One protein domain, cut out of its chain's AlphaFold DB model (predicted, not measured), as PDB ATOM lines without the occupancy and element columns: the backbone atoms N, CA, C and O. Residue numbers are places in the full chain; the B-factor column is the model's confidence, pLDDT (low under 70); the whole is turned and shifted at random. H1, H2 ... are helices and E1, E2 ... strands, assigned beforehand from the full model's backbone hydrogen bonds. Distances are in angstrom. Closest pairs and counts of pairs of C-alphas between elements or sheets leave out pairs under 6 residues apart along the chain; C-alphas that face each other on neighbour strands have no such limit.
ATOM      1  N   PHE A 344     -26.062 -54.294 -68.161       78.34
ATOM      2  CA  PHE A 344     -26.468 -54.802 -66.849       78.34
ATOM      3  C   PHE A 344     -25.435 -55.783 -66.267       78.34
ATOM      4  O   PHE A 344     -25.087 -55.690 -65.087       78.34
ATOM      5  N   ARG A 345     -24.888 -56.691 -67.090       85.63
ATOM      6  CA  ARG A 345     -23.835 -57.640 -66.683       85.63
ATOM      7  C   ARG A 345     -22.535 -56.930 -66.288       85.63
ATOM      8  O   ARG A 345     -21.935 -57.290 -65.275       85.63
ATOM      9  N   ILE A 346     -22.124 -55.913 -67.047       84.33
ATOM     10  CA  ILE A 346     -20.938 -55.090 -66.768       84.33
ATOM     11  C   ILE A 346     -21.136 -54.290 -65.475       84.33
ATOM     12  O   ILE A 346     -20.268 -54.322 -64.603       84.33
ATOM     13  N   THR A 347     -22.283 -53.628 -65.300       78.94
ATOM     14  CA  THR A 347     -22.623 -52.895 -64.071       78.94
ATOM     15  C   THR A 347     -22.677 -53.822 -62.857       78.94
ATOM     16  O   THR A 347     -22.175 -53.453 -61.794       78.94
ATOM     17  N   TYR A 348     -23.221 -55.034 -62.994       79.15
ATOM     18  CA  TYR A 348     -23.249 -56.031 -61.922       79.15
ATOM     19  C   TYR A 348     -21.846 -56.506 -61.518       79.15
ATOM     20  O   TYR A 348     -21.507 -56.444 -60.337       79.15
ATOM     21  N   GLU A 349     -20.998 -56.930 -62.463       83.84
ATOM     22  CA  GLU A 349     -19.626 -57.367 -62.148       83.84
ATOM     23  C   GLU A 349     -18.747 -56.213 -61.639       83.84
ATOM     24  O   GLU A 349     -17.932 -56.419 -60.737       83.84
ATOM     25  N   LEU A 350     -18.956 -54.982 -62.123       80.07
ATOM     26  CA  LEU A 350     -18.329 -53.789 -61.553       80.07
ATOM     27  C   LEU A 350     -18.778 -53.589 -60.099       80.07
ATOM     28  O   LEU A 350     -17.932 -53.543 -59.212       80.07
ATOM     29  N   THR A 351     -20.086 -53.550 -59.826       75.50
ATOM     30  CA  THR A 351     -20.648 -53.358 -58.472       75.50
ATOM     31  C   THR A 351     -20.166 -54.440 -57.507       75.50
ATOM     32  O   THR A 351     -19.709 -54.137 -56.408       75.50
ATOM     33  N   LYS A 352     -20.158 -55.699 -57.949       80.41
ATOM     34  CA  LYS A 352     -19.595 -56.843 -57.228       80.41
ATOM     35  C   LYS A 352     -18.110 -56.637 -56.918       80.41
ATOM     36  O   LYS A 352     -17.733 -56.758 -55.757       80.41
ATOM     37  N   LYS A 353     -17.276 -56.252 -57.894       80.99
ATOM     38  CA  LYS A 353     -15.846 -55.959 -57.670       80.99
ATOM     39  C   LYS A 353     -15.635 -54.772 -56.717       80.99
ATOM     40  O   LYS A 353     -14.739 -54.827 -55.880       80.99
ATOM     41  N   LEU A 354     -16.474 -53.737 -56.780       72.38
ATOM     42  CA  LEU A 354     -16.454 -52.610 -55.839       72.38
ATOM     43  C   LEU A 354     -16.803 -53.069 -54.413       72.38
ATOM     44  O   LEU A 354     -16.082 -52.738 -53.472       72.38
ATOM     45  N   MET A 355     -17.833 -53.909 -54.252       72.76
ATOM     46  CA  MET A 355     -18.156 -54.559 -52.976       72.76
ATOM     47  C   MET A 355     -17.016 -55.466 -52.486       72.76
ATOM     48  O   MET A 355     -16.758 -55.514 -51.286       72.76
ATOM     49  N   GLU A 356     -16.290 -56.148 -53.381       78.33
ATOM     50  CA  GLU A 356     -15.104 -56.934 -53.017       78.33
ATOM     51  C   GLU A 356     -13.935 -56.065 -52.538       78.33
ATOM     52  O   GLU A 356     -13.274 -56.435 -51.570       78.33
ATOM     53  N   MET A 357     -13.707 -54.894 -53.139       67.58
ATOM     54  CA  MET A 357     -12.719 -53.925 -52.640       67.58
ATOM     55  C   MET A 357     -13.150 -53.296 -51.305       67.58
ATOM     56  O   MET A 357     -12.300 -52.983 -50.474       67.58
ATOM     57  N   MET A 358     -14.459 -53.193 -51.050       63.88
ATOM     58  CA  MET A 358     -15.028 -52.762 -49.766       63.88
ATOM     59  C   MET A 358     -15.094 -53.864 -48.688       63.88
ATOM     60  O   MET A 358     -15.568 -53.589 -47.581       63.88
ATOM     61  N   LYS A 359     -14.596 -55.086 -48.939       68.00
ATOM     62  CA  LYS A 359     -14.373 -56.113 -47.893       68.00
ATOM     63  C   LYS A 359     -13.349 -55.602 -46.847       68.00
ATOM     64  O   LYS A 359     -12.626 -54.648 -47.131       68.00
ATOM     65  N   PRO A 360     -13.273 -56.163 -45.619       57.49
ATOM     66  CA  PRO A 360     -13.047 -55.392 -44.377       57.49
ATOM     67  C   PRO A 360     -11.637 -54.803 -44.109       57.49
ATOM     68  O   PRO A 360     -11.290 -54.530 -42.964       57.49
ATOM     69  N   LYS A 361     -10.813 -54.521 -45.131       61.04
ATOM     70  CA  LYS A 361      -9.573 -53.722 -44.994       61.04
ATOM     71  C   LYS A 361      -9.818 -52.303 -44.445       61.04
ATOM     72  O   LYS A 361      -8.891 -51.709 -43.893       61.04
ATOM     73  N   THR A 362     -11.040 -51.794 -44.619       56.00
ATOM     74  CA  THR A 362     -11.522 -50.458 -44.225       56.00
ATOM     75  C   THR A 362     -12.373 -50.445 -42.959       56.00
ATOM     76  O   THR A 362     -12.995 -49.432 -42.665       56.00
ATOM     77  N   GLU A 363     -12.462 -51.554 -42.222       60.65
ATOM     78  CA  GLU A 363     -13.251 -51.609 -40.988       60.65
ATOM     79  C   GLU A 363     -12.354 -51.426 -39.768       60.65
ATOM     80  O   GLU A 363     -11.571 -52.309 -39.402       60.65
ATOM     81  N   ILE A 364     -12.512 -50.291 -39.085       70.92
ATOM     82  CA  ILE A 364     -12.122 -50.213 -37.677       70.92
ATOM     83  C   ILE A 364     -13.035 -51.190 -36.927       70.92
ATOM     84  O   ILE A 364     -14.255 -51.104 -37.046       70.92
ATOM     85  N   GLY A 365     -12.458 -52.112 -36.148       73.06
ATOM     86  CA  GLY A 365     -13.179 -53.166 -35.416       73.06
ATOM     87  C   GLY A 365     -14.014 -52.664 -34.227       73.06
ATOM     88  O   GLY A 365     -13.842 -53.134 -33.100       73.06
ATOM     89  N   VAL A 366     -14.881 -51.679 -34.461       73.81
ATOM     90  CA  VAL A 366     -15.711 -51.011 -33.460       73.81
ATOM     91  C   VAL A 366     -16.919 -51.875 -33.123       73.81
ATOM     92  O   VAL A 366     -17.721 -52.229 -33.984       73.81
ATOM     93  N   ARG A 367     -17.090 -52.173 -31.834       80.25
ATOM     94  CA  ARG A 367     -18.308 -52.802 -31.315       80.25
ATOM     95  C   ARG A 367     -19.402 -51.746 -31.162       80.25
ATOM     96  O   ARG A 367     -19.548 -51.164 -30.092       80.25
ATOM     97  N   TRP A 368     -20.129 -51.486 -32.245       86.04
ATOM     98  CA  TRP A 368     -21.347 -50.675 -32.209       86.04
ATOM     99  C   TRP A 368     -22.472 -51.412 -31.461       86.04
ATOM    100  O   TRP A 368     -22.512 -52.642 -31.452       86.04
ATOM    101  N   GLN A 369     -23.353 -50.654 -30.803       89.12
ATOM    102  CA  GLN A 369     -24.517 -51.159 -30.053       89.12
ATOM    103  C   GLN A 369     -25.790 -50.327 -30.320       89.12
ATOM    104  O   GLN A 369     -26.717 -50.350 -29.514       89.12
ATOM    105  N   GLY A 370     -25.818 -49.555 -31.413       89.36
ATOM    106  CA  GLY A 370     -27.024 -48.858 -31.871       89.36
ATOM    107  C   GLY A 370     -27.918 -49.747 -32.736       89.36
ATOM    108  O   GLY A 370     -27.591 -50.904 -33.001       89.36
ATOM    109  N   ASP A 371     -29.036 -49.184 -33.191       93.28
ATOM    110  CA  ASP A 371     -30.080 -49.899 -33.934       93.28
ATOM    111  C   ASP A 371     -29.572 -50.491 -35.260       93.28
ATOM    112  O   ASP A 371     -28.725 -49.900 -35.929       93.28
ATOM    113  N   GLU A 372     -30.126 -51.625 -35.697       91.86
ATOM    114  CA  GLU A 372     -29.683 -52.344 -36.912       91.86
ATOM    115  C   GLU A 372     -29.832 -51.508 -38.204       91.86
ATOM    116  O   GLU A 372     -29.023 -51.613 -39.136       91.86
ATOM    117  N   GLY A 373     -30.845 -50.633 -38.230       94.76
ATOM    118  CA  GLY A 373     -31.083 -49.651 -39.292       94.76
ATOM    119  C   GLY A 373     -30.091 -48.480 -39.303       94.76
ATOM    120  O   GLY A 373     -29.966 -47.816 -40.329       94.76
ATOM    121  N   SER A 374     -29.351 -48.256 -38.214       96.48
ATOM    122  CA  SER A 374     -28.297 -47.241 -38.153       96.48
ATOM    123  C   SER A 374     -26.997 -47.728 -38.800       96.48
ATOM    124  O   SER A 374     -26.761 -48.929 -38.972       96.48
ATOM    125  N   ILE A 375     -26.099 -46.797 -39.118       96.10
ATOM    126  CA  ILE A 375     -24.714 -47.117 -39.461       96.10
ATOM    127  C   ILE A 375     -23.734 -46.065 -38.929       96.10
ATOM    128  O   ILE A 375     -23.803 -44.886 -39.267       96.10
ATOM    129  N   LEU A 376     -22.787 -46.520 -38.103       96.50
ATOM    130  CA  LEU A 376     -21.624 -45.742 -37.680       96.50
ATOM    131  C   LEU A 376     -20.559 -45.713 -38.789       96.50
ATOM    132  O   LEU A 376     -20.024 -46.761 -39.163       96.50
ATOM    133  N   LEU A 377     -20.220 -44.509 -39.245       97.00
ATOM    134  CA  LEU A 377     -19.150 -44.195 -40.192       97.00
ATOM    135  C   LEU A 377     -18.048 -43.370 -39.509       97.00
ATOM    136  O   LEU A 377     -18.269 -42.780 -38.452       97.00
ATOM    137  N   PHE A 378     -16.872 -43.307 -40.129       96.68
ATOM    138  CA  PHE A 378     -15.752 -42.461 -39.716       96.68
ATOM    139  C   PHE A 378     -15.374 -41.524 -40.861       96.68
ATOM    140  O   PHE A 378     -15.020 -41.983 -41.946       96.68
ATOM    141  N   LEU A 379     -15.467 -40.213 -40.640       97.76
ATOM    142  CA  LEU A 379     -15.351 -39.209 -41.699       97.76
ATOM    143  C   LEU A 379     -14.223 -38.211 -41.409       97.76
ATOM    144  O   LEU A 379     -14.138 -37.689 -40.299       97.76
ATOM    145  N   SER A 380     -13.391 -37.926 -42.410       97.28
ATOM    146  CA  SER A 380     -12.476 -36.771 -42.441       97.28
ATOM    147  C   SER A 380     -12.853 -35.862 -43.615       97.28
ATOM    148  O   SER A 380     -13.506 -36.305 -44.561       97.28
ATOM    149  N   HIS A 381     -12.450 -34.595 -43.578       97.14
ATOM    150  CA  HIS A 381     -12.549 -33.710 -44.740       97.14
ATOM    151  C   HIS A 381     -11.405 -33.988 -45.721       97.14
ATOM    152  O   HIS A 381     -10.246 -34.037 -45.314       97.14
ATOM    153  N   ASP A 382     -11.717 -34.101 -47.013       95.14
ATOM    154  CA  ASP A 382     -10.714 -34.230 -48.078       95.14
ATOM    155  C   ASP A 382     -10.047 -32.874 -48.380       95.14
ATOM    156  O   ASP A 382     -10.334 -32.220 -49.380       95.14
ATOM    157  N   ASN A 383      -9.193 -32.420 -47.462       91.89
ATOM    158  CA  ASN A 383      -8.500 -31.130 -47.548       91.89
ATOM    159  C   ASN A 383      -7.099 -31.235 -48.192       91.89
ATOM    160  O   ASN A 383      -6.338 -30.270 -48.148       91.89
ATOM    161  N   GLY A 384      -6.718 -32.404 -48.723       90.11
ATOM    162  CA  GLY A 384      -5.370 -32.656 -49.252       90.11
ATOM    163  C   GLY A 384      -4.248 -32.661 -48.201       90.11
ATOM    164  O   GLY A 384      -3.083 -32.509 -48.558       90.11
ATOM    165  N   ALA A 385      -4.583 -32.803 -46.914       88.15
ATOM    166  CA  ALA A 385      -3.612 -32.902 -45.824       88.15
ATOM    167  C   ALA A 385      -3.050 -34.330 -45.690       88.15
ATOM    168  O   ALA A 385      -3.784 -35.301 -45.876       88.15
ATOM    169  N   GLU A 386      -1.772 -34.444 -45.314       82.21
ATOM    170  CA  GLU A 386      -1.092 -35.733 -45.085       82.21
ATOM    171  C   GLU A 386      -1.700 -36.505 -43.898       82.21
ATOM    172  O   GLU A 386      -1.872 -37.719 -43.967       82.21
ATOM    173  N   GLU A 387      -2.097 -35.805 -42.828       86.91
ATOM    174  CA  GLU A 387      -2.783 -36.400 -41.675       86.91
ATOM    175  C   GLU A 387      -4.287 -36.086 -41.698       86.91
ATOM    176  O   GLU A 387      -4.707 -34.928 -41.657       86.91
ATOM    177  N   ASN A 388      -5.115 -37.135 -41.724       91.37
ATOM    178  CA  ASN A 388      -6.575 -37.036 -41.742       91.37
ATOM    179  C   ASN A 388      -7.186 -37.400 -40.380       91.37
ATOM    180  O   ASN A 388      -6.979 -38.499 -39.864       91.37
ATOM    181  N   VAL A 389      -7.973 -36.486 -39.803       93.40
ATOM    182  CA  VAL A 389      -8.616 -36.674 -38.492       93.40
ATOM    183  C   VAL A 389     -10.045 -37.172 -38.689       93.40
ATOM    184  O   VAL A 389     -10.922 -36.428 -39.119       93.40
ATOM    185  N   PHE A 390     -10.280 -38.442 -38.357       95.60
ATOM    186  CA  PHE A 390     -11.573 -39.096 -38.556       95.60
ATOM    187  C   PHE A 390     -12.503 -38.954 -37.350       95.60
ATOM    188  O   PHE A 390     -12.187 -39.391 -36.242       95.60
ATOM    189  N   PHE A 391     -13.698 -38.422 -37.593       96.50
ATOM    190  CA  PHE A 391     -14.754 -38.247 -36.600       96.50
ATOM    191  C   PHE A 391     -15.837 -39.329 -36.752       96.50
ATOM    192  O   PHE A 391     -16.236 -39.633 -37.880       96.50
ATOM    193  N   PRO A 392     -16.339 -39.918 -35.650       96.77
ATOM    194  CA  PRO A 392     -17.442 -40.872 -35.695       96.77
ATOM    195  C   PRO A 392     -18.765 -40.157 -35.997       96.77
ATOM    196  O   PRO A 392     -19.171 -39.258 -35.261       96.77
ATOM    197  N   VAL A 393     -19.464 -40.589 -37.044       97.99
ATOM    198  CA  VAL A 393     -20.753 -40.030 -37.475       97.99
ATOM    199  C   VAL A 393     -21.767 -41.161 -37.629       97.99
ATOM    200  O   VAL A 393     -21.510 -42.154 -38.307       97.99
ATOM    201  N   VAL A 394     -22.922 -41.026 -36.976       97.49
ATOM    202  CA  VAL A 394     -24.002 -42.020 -37.013       97.49
ATOM    203  C   VAL A 394     -25.049 -41.582 -38.026       97.49
ATOM    204  O   VAL A 394     -25.680 -40.538 -37.866       97.49
ATOM    205  N   VAL A 395     -25.259 -42.401 -39.051       97.98
ATOM    206  CA  VAL A 395     -26.385 -42.266 -39.975       97.98
ATOM    207  C   VAL A 395     -27.561 -43.056 -39.400       97.98
ATOM    208  O   VAL A 395     -27.404 -44.230 -39.064       97.98
ATOM    209  N   MET A 396     -28.726 -42.422 -39.246       97.29
ATOM    210  CA  MET A 396     -29.860 -43.014 -38.514       97.29
ATOM    211  C   MET A 396     -30.575 -44.139 -39.276       97.29
ATOM    212  O   MET A 396     -31.038 -45.087 -38.650       97.29
ATOM    213  N   ASN A 397     -30.629 -44.049 -40.608       97.23
ATOM    214  CA  ASN A 397     -31.211 -45.053 -41.503       97.23
ATOM    215  C   ASN A 397     -30.231 -45.334 -42.653       97.23
ATOM    216  O   ASN A 397     -29.450 -44.454 -43.024       97.23
ATOM    217  N   ARG A 398     -30.307 -46.510 -43.287       95.70
ATOM    218  CA  ARG A 398     -29.450 -46.895 -44.432       95.70
ATOM    219  C   ARG A 398     -29.899 -46.312 -45.785       95.70
ATOM    220  O   ARG A 398     -29.721 -46.959 -46.813       95.70
ATOM    221  N   ASP A 399     -30.471 -45.110 -45.787       96.54
ATOM    222  CA  ASP A 399     -30.976 -44.425 -46.985       96.54
ATOM    223  C   ASP A 399     -30.115 -43.211 -47.395       96.54
ATOM    224  O   ASP A 399     -29.357 -42.648 -46.598       96.54
ATOM    225  N   GLU A 400     -30.213 -42.811 -48.669       96.38
ATOM    226  CA  GLU A 400     -29.412 -41.717 -49.250       96.38
ATOM    227  C   GLU A 400     -29.683 -40.376 -48.549       96.38
ATOM    228  O   GLU A 400     -28.762 -39.601 -48.299       96.38
ATOM    229  N   LYS A 401     -30.934 -40.123 -48.153       97.08
ATOM    230  CA  LYS A 401     -31.355 -38.874 -47.507       97.08
ATOM    231  C   LYS A 401     -30.761 -38.728 -46.105       97.08
ATOM    232  O   LYS A 401     -30.328 -37.640 -45.729       97.08
ATOM    233  N   SER A 402     -30.729 -39.808 -45.335       97.84
ATOM    234  CA  SER A 402     -30.151 -39.871 -43.996       97.84
ATOM    235  C   SER A 402     -28.632 -39.740 -44.070       97.84
ATOM    236  O   SER A 402     -28.054 -39.014 -43.262       97.84
ATOM    237  N   LEU A 403     -27.996 -40.362 -45.072       98.19
ATOM    238  CA  LEU A 403     -26.565 -40.198 -45.340       98.19
ATOM    239  C   LEU A 403     -26.222 -38.746 -45.713       98.19
ATOM    240  O   LEU A 403     -25.311 -38.185 -45.111       98.19
ATOM    241  N   ILE A 404     -26.979 -38.110 -46.617       98.03
ATOM    242  CA  ILE A 404     -26.840 -36.674 -46.919       98.03
ATOM    243  C   ILE A 404     -26.998 -35.845 -45.638       98.03
ATOM    244  O   ILE A 404     -26.093 -35.093 -45.302       98.03
ATOM    245  N   THR A 405     -28.077 -36.042 -44.872       98.21
ATOM    246  CA  THR A 405     -28.336 -35.296 -43.620       98.21
ATOM    247  C   THR A 405     -27.175 -35.420 -42.620       98.21
ATOM    248  O   THR A 405     -26.793 -34.445 -41.973       98.21
ATOM    249  N   ALA A 406     -26.578 -36.611 -42.501       98.37
ATOM    250  CA  ALA A 406     -25.426 -36.851 -41.635       98.37
ATOM    251  C   ALA A 406     -24.137 -36.188 -42.158       98.37
ATOM    252  O   ALA A 406     -23.351 -35.671 -41.366       98.37
ATOM    253  N   LEU A 407     -23.932 -36.154 -43.480       98.40
ATOM    254  CA  LEU A 407     -22.811 -35.457 -44.118       98.40
ATOM    255  C   LEU A 407     -22.958 -33.928 -44.036       98.40
ATOM    256  O   LEU A 407     -21.965 -33.235 -43.825       98.40
ATOM    257  N   GLU A 408     -24.172 -33.386 -44.146       98.24
ATOM    258  CA  GLU A 408     -24.452 -31.960 -43.917       98.24
ATOM    259  C   GLU A 408     -24.142 -31.574 -42.464       98.24
ATOM    260  O   GLU A 408     -23.421 -30.607 -42.213       98.24
ATOM    261  N   GLY A 409     -24.592 -32.391 -41.503       97.96
ATOM    262  CA  GLY A 409     -24.280 -32.216 -40.081       97.96
ATOM    263  C   GLY A 409     -22.788 -32.349 -39.742       97.96
ATOM    264  O   GLY A 409     -22.306 -31.645 -38.859       97.96
ATOM    265  N   PHE A 410     -22.049 -33.211 -40.449       98.07
ATOM    266  CA  PHE A 410     -20.595 -33.353 -40.302       98.07
ATOM    267  C   PHE A 410     -19.826 -32.159 -40.888       98.07
ATOM    268  O   PHE A 410     -18.923 -31.629 -40.248       98.07
ATOM    269  N   THR A 411     -20.181 -31.734 -42.103       97.34
ATOM    270  CA  THR A 411     -19.404 -30.749 -42.876       97.34
ATOM    271  C   THR A 411     -19.783 -29.294 -42.605       97.34
ATOM    272  O   THR A 411     -19.061 -28.392 -43.030       97.34
ATOM    273  N   GLY A 412     -20.937 -29.043 -41.975       97.57
ATOM    274  CA  GLY A 412     -21.505 -27.701 -41.805       97.57
ATOM    275  C   GLY A 412     -21.969 -27.044 -43.115       97.57
ATOM    276  O   GLY A 412     -22.307 -25.861 -43.121       97.57
ATOM    277  N   LYS A 413     -21.974 -27.790 -44.226       97.57
ATOM    278  CA  LYS A 413     -22.406 -27.347 -45.558       97.57
ATOM    279  C   LYS A 413     -23.735 -28.005 -45.930       97.57
ATOM    280  O   LYS A 413     -24.133 -28.999 -45.335       97.57
ATOM    281  N   ARG A 414     -24.395 -27.474 -46.961       97.22
ATOM    282  CA  ARG A 414     -25.574 -28.086 -47.586       97.22
ATOM    283  C   ARG A 414     -25.174 -28.860 -48.845       97.22
ATOM    284  O   ARG A 414     -24.360 -28.357 -49.621       97.22
ATOM    285  N   CYS A 415     -25.760 -30.032 -49.065       97.14
ATOM    286  CA  CYS A 415     -25.648 -30.762 -50.324       97.14
ATOM    287  C   CYS A 415     -26.812 -30.355 -51.243       97.14
ATOM    288  O   CYS A 415     -27.980 -30.453 -50.868       97.14
ATOM    289  N   GLU A 416     -26.507 -29.865 -52.443       97.03
ATOM    290  CA  GLU A 416     -27.514 -29.399 -53.410       97.03
ATOM    291  C   GLU A 416     -27.806 -30.428 -54.512       97.03
ATOM    292  O   GLU A 416     -28.714 -30.232 -55.320       97.03
ATOM    293  N   GLY A 417     -27.054 -31.531 -54.545       95.85
ATOM    294  CA  GLY A 417     -27.213 -32.601 -55.524       95.85
ATOM    295  C   GLY A 417     -26.903 -33.982 -54.952       95.85
ATOM    296  O   GLY A 417     -27.440 -34.356 -53.914       95.85
ATOM    297  N   LYS A 418     -26.101 -34.773 -55.672       97.06
ATOM    298  CA  LYS A 418     -25.922 -36.212 -55.400       97.06
ATOM    299  C   LYS A 418     -24.656 -36.518 -54.599       97.06
ATOM    300  O   LYS A 418     -23.715 -35.727 -54.564       97.06
ATOM    301  N   LEU A 419     -24.610 -37.722 -54.032       97.95
ATOM    302  CA  LEU A 419     -23.393 -38.327 -53.491       97.95
ATOM    303  C   LEU A 419     -22.759 -39.286 -54.515       97.95
ATOM    304  O   LEU A 419     -23.466 -40.023 -55.205       97.95
ATOM    305  N   ALA A 420     -21.427 -39.340 -54.568       97.44
ATOM    306  CA  ALA A 420     -20.676 -40.350 -55.317       97.44
ATOM    307  C   ALA A 420     -19.513 -40.932 -54.499       97.44
ATOM    308  O   ALA A 420     -18.832 -40.206 -53.781       97.44
ATOM    309  N   LEU A 421     -19.248 -42.232 -54.651       96.32
ATOM    310  CA  LEU A 421     -18.021 -42.882 -54.189       96.32
ATOM    311  C   LEU A 421     -16.906 -42.733 -55.226       96.32
ATOM    312  O   LEU A 421     -17.129 -42.980 -56.414       96.32
ATOM    313  N   CYS A 422     -15.701 -42.392 -54.774       94.65
ATOM    314  CA  CYS A 422     -14.540 -42.137 -55.628       94.65
ATOM    315  C   CYS A 422     -13.512 -43.273 -55.532       94.65
ATOM    316  O   CYS A 422     -12.656 -43.292 -54.648       94.65
ATOM    317  N   TYR A 423     -13.581 -44.215 -56.476       88.32
ATOM    318  CA  TYR A 423     -12.671 -45.369 -56.565       88.32
ATOM    319  C   TYR A 423     -11.452 -45.120 -57.470       88.32
ATOM    320  O   TYR A 423     -10.560 -45.955 -57.575       88.32
ATOM    321  N   SER A 424     -11.403 -43.977 -58.151       87.25
ATOM    322  CA  SER A 424     -10.182 -43.357 -58.679       87.25
ATOM    323  C   SER A 424     -10.501 -41.924 -59.109       87.25
ATOM    324  O   SER A 424     -11.662 -41.515 -59.097       87.25
ATOM    325  N   GLN A 425      -9.505 -41.183 -59.599       86.09
ATOM    326  CA  GLN A 425      -9.715 -39.880 -60.251       86.09
ATOM    327  C   GLN A 425     -10.678 -39.938 -61.460       86.09
ATOM    328  O   GLN A 425     -11.187 -38.902 -61.879       86.09
ATOM    329  N   ARG A 426     -10.921 -41.129 -62.036       87.70
ATOM    330  CA  ARG A 426     -11.777 -41.340 -63.220       87.70
ATOM    331  C   ARG A 426     -13.040 -42.166 -62.946       87.70
ATOM    332  O   ARG A 426     -13.939 -42.167 -63.778       87.70
ATOM    333  N   VAL A 427     -13.114 -42.876 -61.818       88.87
ATOM    334  CA  VAL A 427     -14.213 -43.803 -61.497       88.87
ATOM    335  C   VAL A 427     -14.984 -43.275 -60.293       88.87
ATOM    336  O   VAL A 427     -14.615 -43.509 -59.140       88.87
ATOM    337  N   ASN A 428     -16.072 -42.572 -60.600       93.44
ATOM    338  CA  ASN A 428     -17.052 -42.075 -59.643       93.44
ATOM    339  C   ASN A 428     -18.338 -42.894 -59.791       93.44
ATOM    340  O   ASN A 428     -18.825 -43.069 -60.906       93.44
ATOM    341  N   VAL A 429     -18.889 -43.390 -58.686       94.21
ATOM    342  CA  VAL A 429     -20.090 -44.241 -58.676       94.21
ATOM    343  C   VAL A 429     -21.143 -43.568 -57.810       94.21
ATOM    344  O   VAL A 429     -20.884 -43.318 -56.636       94.21
ATOM    345  N   LEU A 430     -22.310 -43.248 -58.376       96.51
ATOM    346  CA  LEU A 430     -23.394 -42.618 -57.614       96.51
ATOM    347  C   LEU A 430     -23.818 -43.517 -56.449       96.51
ATOM    348  O   LEU A 430     -23.980 -44.729 -56.608       96.51
ATOM    349  N   VAL A 431     -23.978 -42.921 -55.269       96.11
ATOM    350  CA  VAL A 431     -24.448 -43.648 -54.091       96.11
ATOM    351  C   VAL A 431     -25.956 -43.820 -54.202       96.11
ATOM    352  O   VAL A 431     -26.682 -42.854 -54.406       96.11
ATOM    353  N   HIS A 432     -26.419 -45.052 -54.035       93.67
ATOM    354  CA  HIS A 432     -27.835 -45.398 -53.990       93.67
ATOM    355  C   HIS A 432     -28.124 -46.243 -52.747       93.67
ATOM    356  O   HIS A 432     -27.227 -46.886 -52.201       93.67
ATOM    357  N   GLU A 433     -29.382 -46.278 -52.314       93.55
ATOM    358  CA  GLU A 433     -29.831 -46.998 -51.112       93.55
ATOM    359  C   GLU A 433     -29.386 -48.474 -51.091       93.55
ATOM    360  O   GLU A 433     -28.865 -48.952 -50.086       93.55
ATOM    361  N   ALA A 434     -29.462 -49.172 -52.230       92.08
ATOM    362  CA  ALA A 434     -28.996 -50.556 -52.373       92.08
ATOM    363  C   ALA A 434     -27.476 -50.746 -52.161       92.08
ATOM    364  O   ALA A 434     -27.021 -51.862 -51.908       92.08
ATOM    365  N   LEU A 435     -26.682 -49.675 -52.255       92.98
ATOM    366  CA  LEU A 435     -25.253 -49.688 -51.947       92.98
ATOM    367  C   LEU A 435     -25.011 -49.415 -50.455       92.98
ATOM    368  O   LEU A 435     -24.223 -50.129 -49.840       92.98
ATOM    369  N   ILE A 436     -25.731 -48.447 -49.869       95.27
ATOM    370  CA  ILE A 436     -25.657 -48.088 -48.438       95.27
ATOM    371  C   ILE A 436     -26.159 -49.236 -47.551       95.27
ATOM    372  O   ILE A 436     -25.563 -49.528 -46.513       95.27
ATOM    373  N   SER A 437     -27.224 -49.934 -47.959       93.40
ATOM    374  CA  SER A 437     -27.805 -51.051 -47.202       93.40
ATOM    375  C   SER A 437     -26.786 -52.161 -46.911       93.40
ATOM    376  O   SER A 437     -26.764 -52.703 -45.803       93.40
ATOM    377  N   ASN A 438     -25.883 -52.411 -47.866       91.70
ATOM    378  CA  ASN A 438     -24.790 -53.380 -47.797       91.70
ATOM    379  C   ASN A 438     -23.565 -52.913 -46.980       91.70
ATOM    380  O   ASN A 438     -22.620 -53.686 -46.813       91.70
ATOM    381  N   TRP A 439     -23.527 -51.673 -46.478       93.29
ATOM    382  CA  TRP A 439     -22.385 -51.191 -45.696       93.29
ATOM    383  C   TRP A 439     -22.375 -51.756 -44.263       93.29
ATOM    384  O   TRP A 439     -23.398 -51.913 -43.592       93.29
ATOM    385  N   THR A 440     -21.173 -52.039 -43.773       92.65
ATOM    386  CA  THR A 440     -20.862 -52.440 -42.394       92.65
ATOM    387  C   THR A 440     -20.465 -51.226 -41.550       92.65
ATOM    388  O   THR A 440     -20.069 -50.190 -42.080       92.65
ATOM    389  N   HIS A 441     -20.558 -51.326 -40.223       93.15
ATOM    390  CA  HIS A 441     -20.085 -50.259 -39.335       93.15
ATOM    391  C   HIS A 441     -18.561 -50.087 -39.416       93.15
ATOM    392  O   HIS A 441     -17.832 -51.043 -39.672       93.15
ATOM    393  N   GLY A 442     -18.068 -48.882 -39.125       93.45
ATOM    394  CA  GLY A 442     -16.632 -48.634 -38.979       93.45
ATOM    395  C   GLY A 442     -15.873 -48.381 -40.284       93.45
ATOM    396  O   GLY A 442     -14.644 -48.390 -40.249       93.45
ATOM    397  N   LYS A 443     -16.573 -48.143 -41.407       93.58
ATOM    398  CA  LYS A 443     -15.967 -47.654 -42.659       93.58
ATOM    399  C   LYS A 443     -15.388 -46.252 -42.484       93.58
ATOM    400  O   LYS A 443     -16.062 -45.392 -41.913       93.58
ATOM    401  N   LEU A 444     -14.199 -46.019 -43.039       95.60
ATOM    402  CA  LEU A 444     -13.611 -44.687 -43.172       95.60
ATOM    403  C   LEU A 444     -13.870 -44.095 -44.569       95.60
ATOM    404  O   LEU A 444     -13.727 -44.790 -45.578       95.60
ATOM    405  N   PHE A 445     -14.176 -42.797 -44.624       96.91
ATOM    406  CA  PHE A 445     -14.260 -42.019 -45.864       96.91
ATOM    407  C   PHE A 445     -13.613 -40.634 -45.708       96.91
ATOM    408  O   PHE A 445     -13.762 -39.986 -44.670       96.91
ATOM    409  N   LEU A 446     -12.964 -40.148 -46.770       96.87
ATOM    410  CA  LEU A 446     -12.703 -38.716 -46.949       96.87
ATOM    411  C   LEU A 446     -13.899 -38.080 -47.660       96.87
ATOM    412  O   LEU A 446     -14.397 -38.629 -48.646       96.87
ATOM    413  N   VAL A 447     -14.351 -36.931 -47.162       97.94
ATOM    414  CA  VAL A 447     -15.513 -36.197 -47.670       97.94
ATOM    415  C   VAL A 447     -15.040 -34.939 -48.387       97.94
ATOM    416  O   VAL A 447     -14.640 -33.952 -47.764       97.94
ATOM    417  N   ASN A 448     -15.104 -34.972 -49.712       97.19
ATOM    418  CA  ASN A 448     -14.795 -33.851 -50.582       97.19
ATOM    419  C   ASN A 448     -16.081 -33.079 -50.924       97.19
ATOM    420  O   ASN A 448     -17.086 -33.660 -51.342       97.19
ATOM    421  N   THR A 449     -16.046 -31.758 -50.719       97.32
ATOM    422  CA  THR A 449     -17.229 -30.872 -50.747       97.32
ATOM    423  C   THR A 449     -17.036 -29.658 -51.662       97.32
ATOM    424  O   THR A 449     -17.621 -28.597 -51.426       97.32
ATOM    425  N   ASP A 450     -16.192 -29.803 -52.685       96.36
ATOM    426  CA  ASP A 450     -15.787 -28.709 -53.582       96.36
ATOM    427  C   ASP A 450     -16.906 -28.317 -54.560       96.36
ATOM    428  O   ASP A 450     -17.034 -27.156 -54.941       96.36
ATOM    429  N   ALA A 451     -17.741 -29.289 -54.945       96.50
ATOM    430  CA  ALA A 451     -18.881 -29.106 -55.835       96.50
ATOM    431  C   ALA A 451     -20.196 -29.359 -55.068       96.50
ATOM    432  O   ALA A 451     -20.494 -30.515 -54.765       96.50
ATOM    433  N   PRO A 452     -21.029 -28.341 -54.770       95.82
ATOM    434  CA  PRO A 452     -22.252 -28.528 -53.975       95.82
ATOM    435  C   PRO A 452     -23.285 -29.456 -54.640       95.82
ATOM    436  O   PRO A 452     -24.075 -30.088 -53.944       95.82
ATOM    437  N   ALA A 453     -23.244 -29.587 -55.971       97.05
ATOM    438  CA  ALA A 453     -24.103 -30.485 -56.745       97.05
ATOM    439  C   ALA A 453     -23.620 -31.955 -56.798       97.05
ATOM    440  O   ALA A 453     -24.373 -32.824 -57.246       97.05
ATOM    441  N   LEU A 454     -22.382 -32.249 -56.380       96.87
ATOM    442  CA  LEU A 454     -21.831 -33.607 -56.365       96.87
ATOM    443  C   LEU A 454     -20.768 -33.757 -55.268       96.87
ATOM    444  O   LEU A 454     -19.585 -33.486 -55.490       96.87
ATOM    445  N   TRP A 455     -21.183 -34.210 -54.086       97.97
ATOM    446  CA  TRP A 455     -20.248 -34.537 -53.008       97.97
ATOM    447  C   TRP A 455     -19.596 -35.895 -53.250       97.97
ATOM    448  O   TRP A 455     -20.215 -36.831 -53.763       97.97
ATOM    449  N   ARG A 456     -18.322 -35.991 -52.878       97.43
ATOM    450  CA  ARG A 456     -17.442 -37.109 -53.217       97.43
ATOM    451  C   ARG A 456     -16.937 -37.786 -51.943       97.43
ATOM    452  O   ARG A 456     -16.422 -37.124 -51.047       97.43
ATOM    453  N   LEU A 457     -17.108 -39.103 -51.871       97.64
ATOM    454  CA  LEU A 457     -16.737 -39.959 -50.747       97.64
ATOM    455  C   LEU A 457     -15.621 -40.910 -51.190       97.64
ATOM    456  O   LEU A 457     -15.867 -41.890 -51.893       97.64
ATOM    457  N   THR A 458     -14.383 -40.639 -50.789       96.01
ATOM    458  CA  THR A 458     -13.242 -41.512 -51.110       96.01
ATOM    459  C   THR A 458     -13.093 -42.564 -50.008       96.01
ATOM    460  O   THR A 458     -12.829 -42.183 -48.866       96.01
ATOM    461  N   PRO A 459     -13.275 -43.873 -50.284       94.93
ATOM    462  CA  PRO A 459     -13.069 -44.915 -49.286       94.93
ATOM    463  C   PRO A 459     -11.579 -45.060 -48.973       94.93
ATOM    464  O   PRO A 459     -10.754 -45.268 -49.869       94.93
ATOM    465  N   VAL A 460     -11.250 -44.986 -47.687       93.57
ATOM    466  CA  VAL A 460      -9.873 -45.070 -47.187       93.57
ATOM    467  C   VAL A 460      -9.707 -46.216 -46.206       93.57
ATOM    468  O   VAL A 460     -10.672 -46.728 -45.629       93.57
TER     469      VAL A 460
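AT A GLANCE: This is residues 344 to 460 of the 470 residues of the protein "FLYWCH-type domain-containing protein" of Caenorhabditis elegans (UniProt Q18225). What is the main shape? One strongly twisted sheet of six strands has helix H2 packed on one face, and residues 344 to 350 of H1 stick out as an arm. What builds it? The 117 printed residues hold H1 E1 E2 H2 E3 E4 H3 E5 E6 along the chain, class mixed helices and strands; the mixed sheet has the order E2 E1 E5 E6 E3 E4. It is compact, with a radius of gyration of the C-alphas of 13.7 A and spans of 38 by 34 by 29 A.

IN THESE COORDINATES: Where are the helices? H1 is residues 344 to 357, 19.8 A long from C-alpha 344 at (-26.468, -54.802, -66.849); H2 is 400 to 411, 16.2 A, and H3 is 433 to 436. Where are the strands? E1 is 375 to 381, 18.9 A, E2 391 to 395, E3 418 to 422, E4 428 to 430, E5 443 to 448, 16.0 A, and E6 454 to 460, 18.9 A, ending at C-alpha 460 (-9.873, -45.070, -47.187).

HOW THE PARTS SIT: How do the strands pair? E1 and E5 are parallel, with N 378 and O 443 2.9 A apart; E6 and E3 are parallel, with N 457 and O 420 2.8 A apart. The hairpins E1 and E2, E3 and E4, E5 and E6 are antiparallel, with N 377 and O 393 at 2.8 A, N 421 and O 429 at 2.8 A, and N 446 and O 458 at 2.9 A. Where are the helices? H2 is on the sheet in two layers, helix on one face, at a height over the sheet of 5.1 A and over none of its strands; its closest C-alphas to E2 are those of Ala 406 and Val 395, 5.7 A. H3 is not on the sheet and is close to but not clearly touching H2, the closest C-alphas being those of Glu 433 and Glu 400, 5.6 A; E4, H3, E5 form a split strand-helix-strand unit, two strands running the same way with E6 and E3 between them, its crossover right-handed. H1 is only just not on the sheet, with 4 pairs of C-alphas within 10 A. What of the helix backbones? In H1 and H2 every O i to N i+4 pair is within hydrogen-bond range; H3 is too short for one.

THE WHOLE: How far does it reach? The two C-alphas farthest apart, those of Phe 344 and Glu 387, are 39.2 A apart. Is it whole and sure? The printed part has no cut; the link from H1 to E1 is long, with 17 residues, and pLDDT is under 70 at residues 357 to 363.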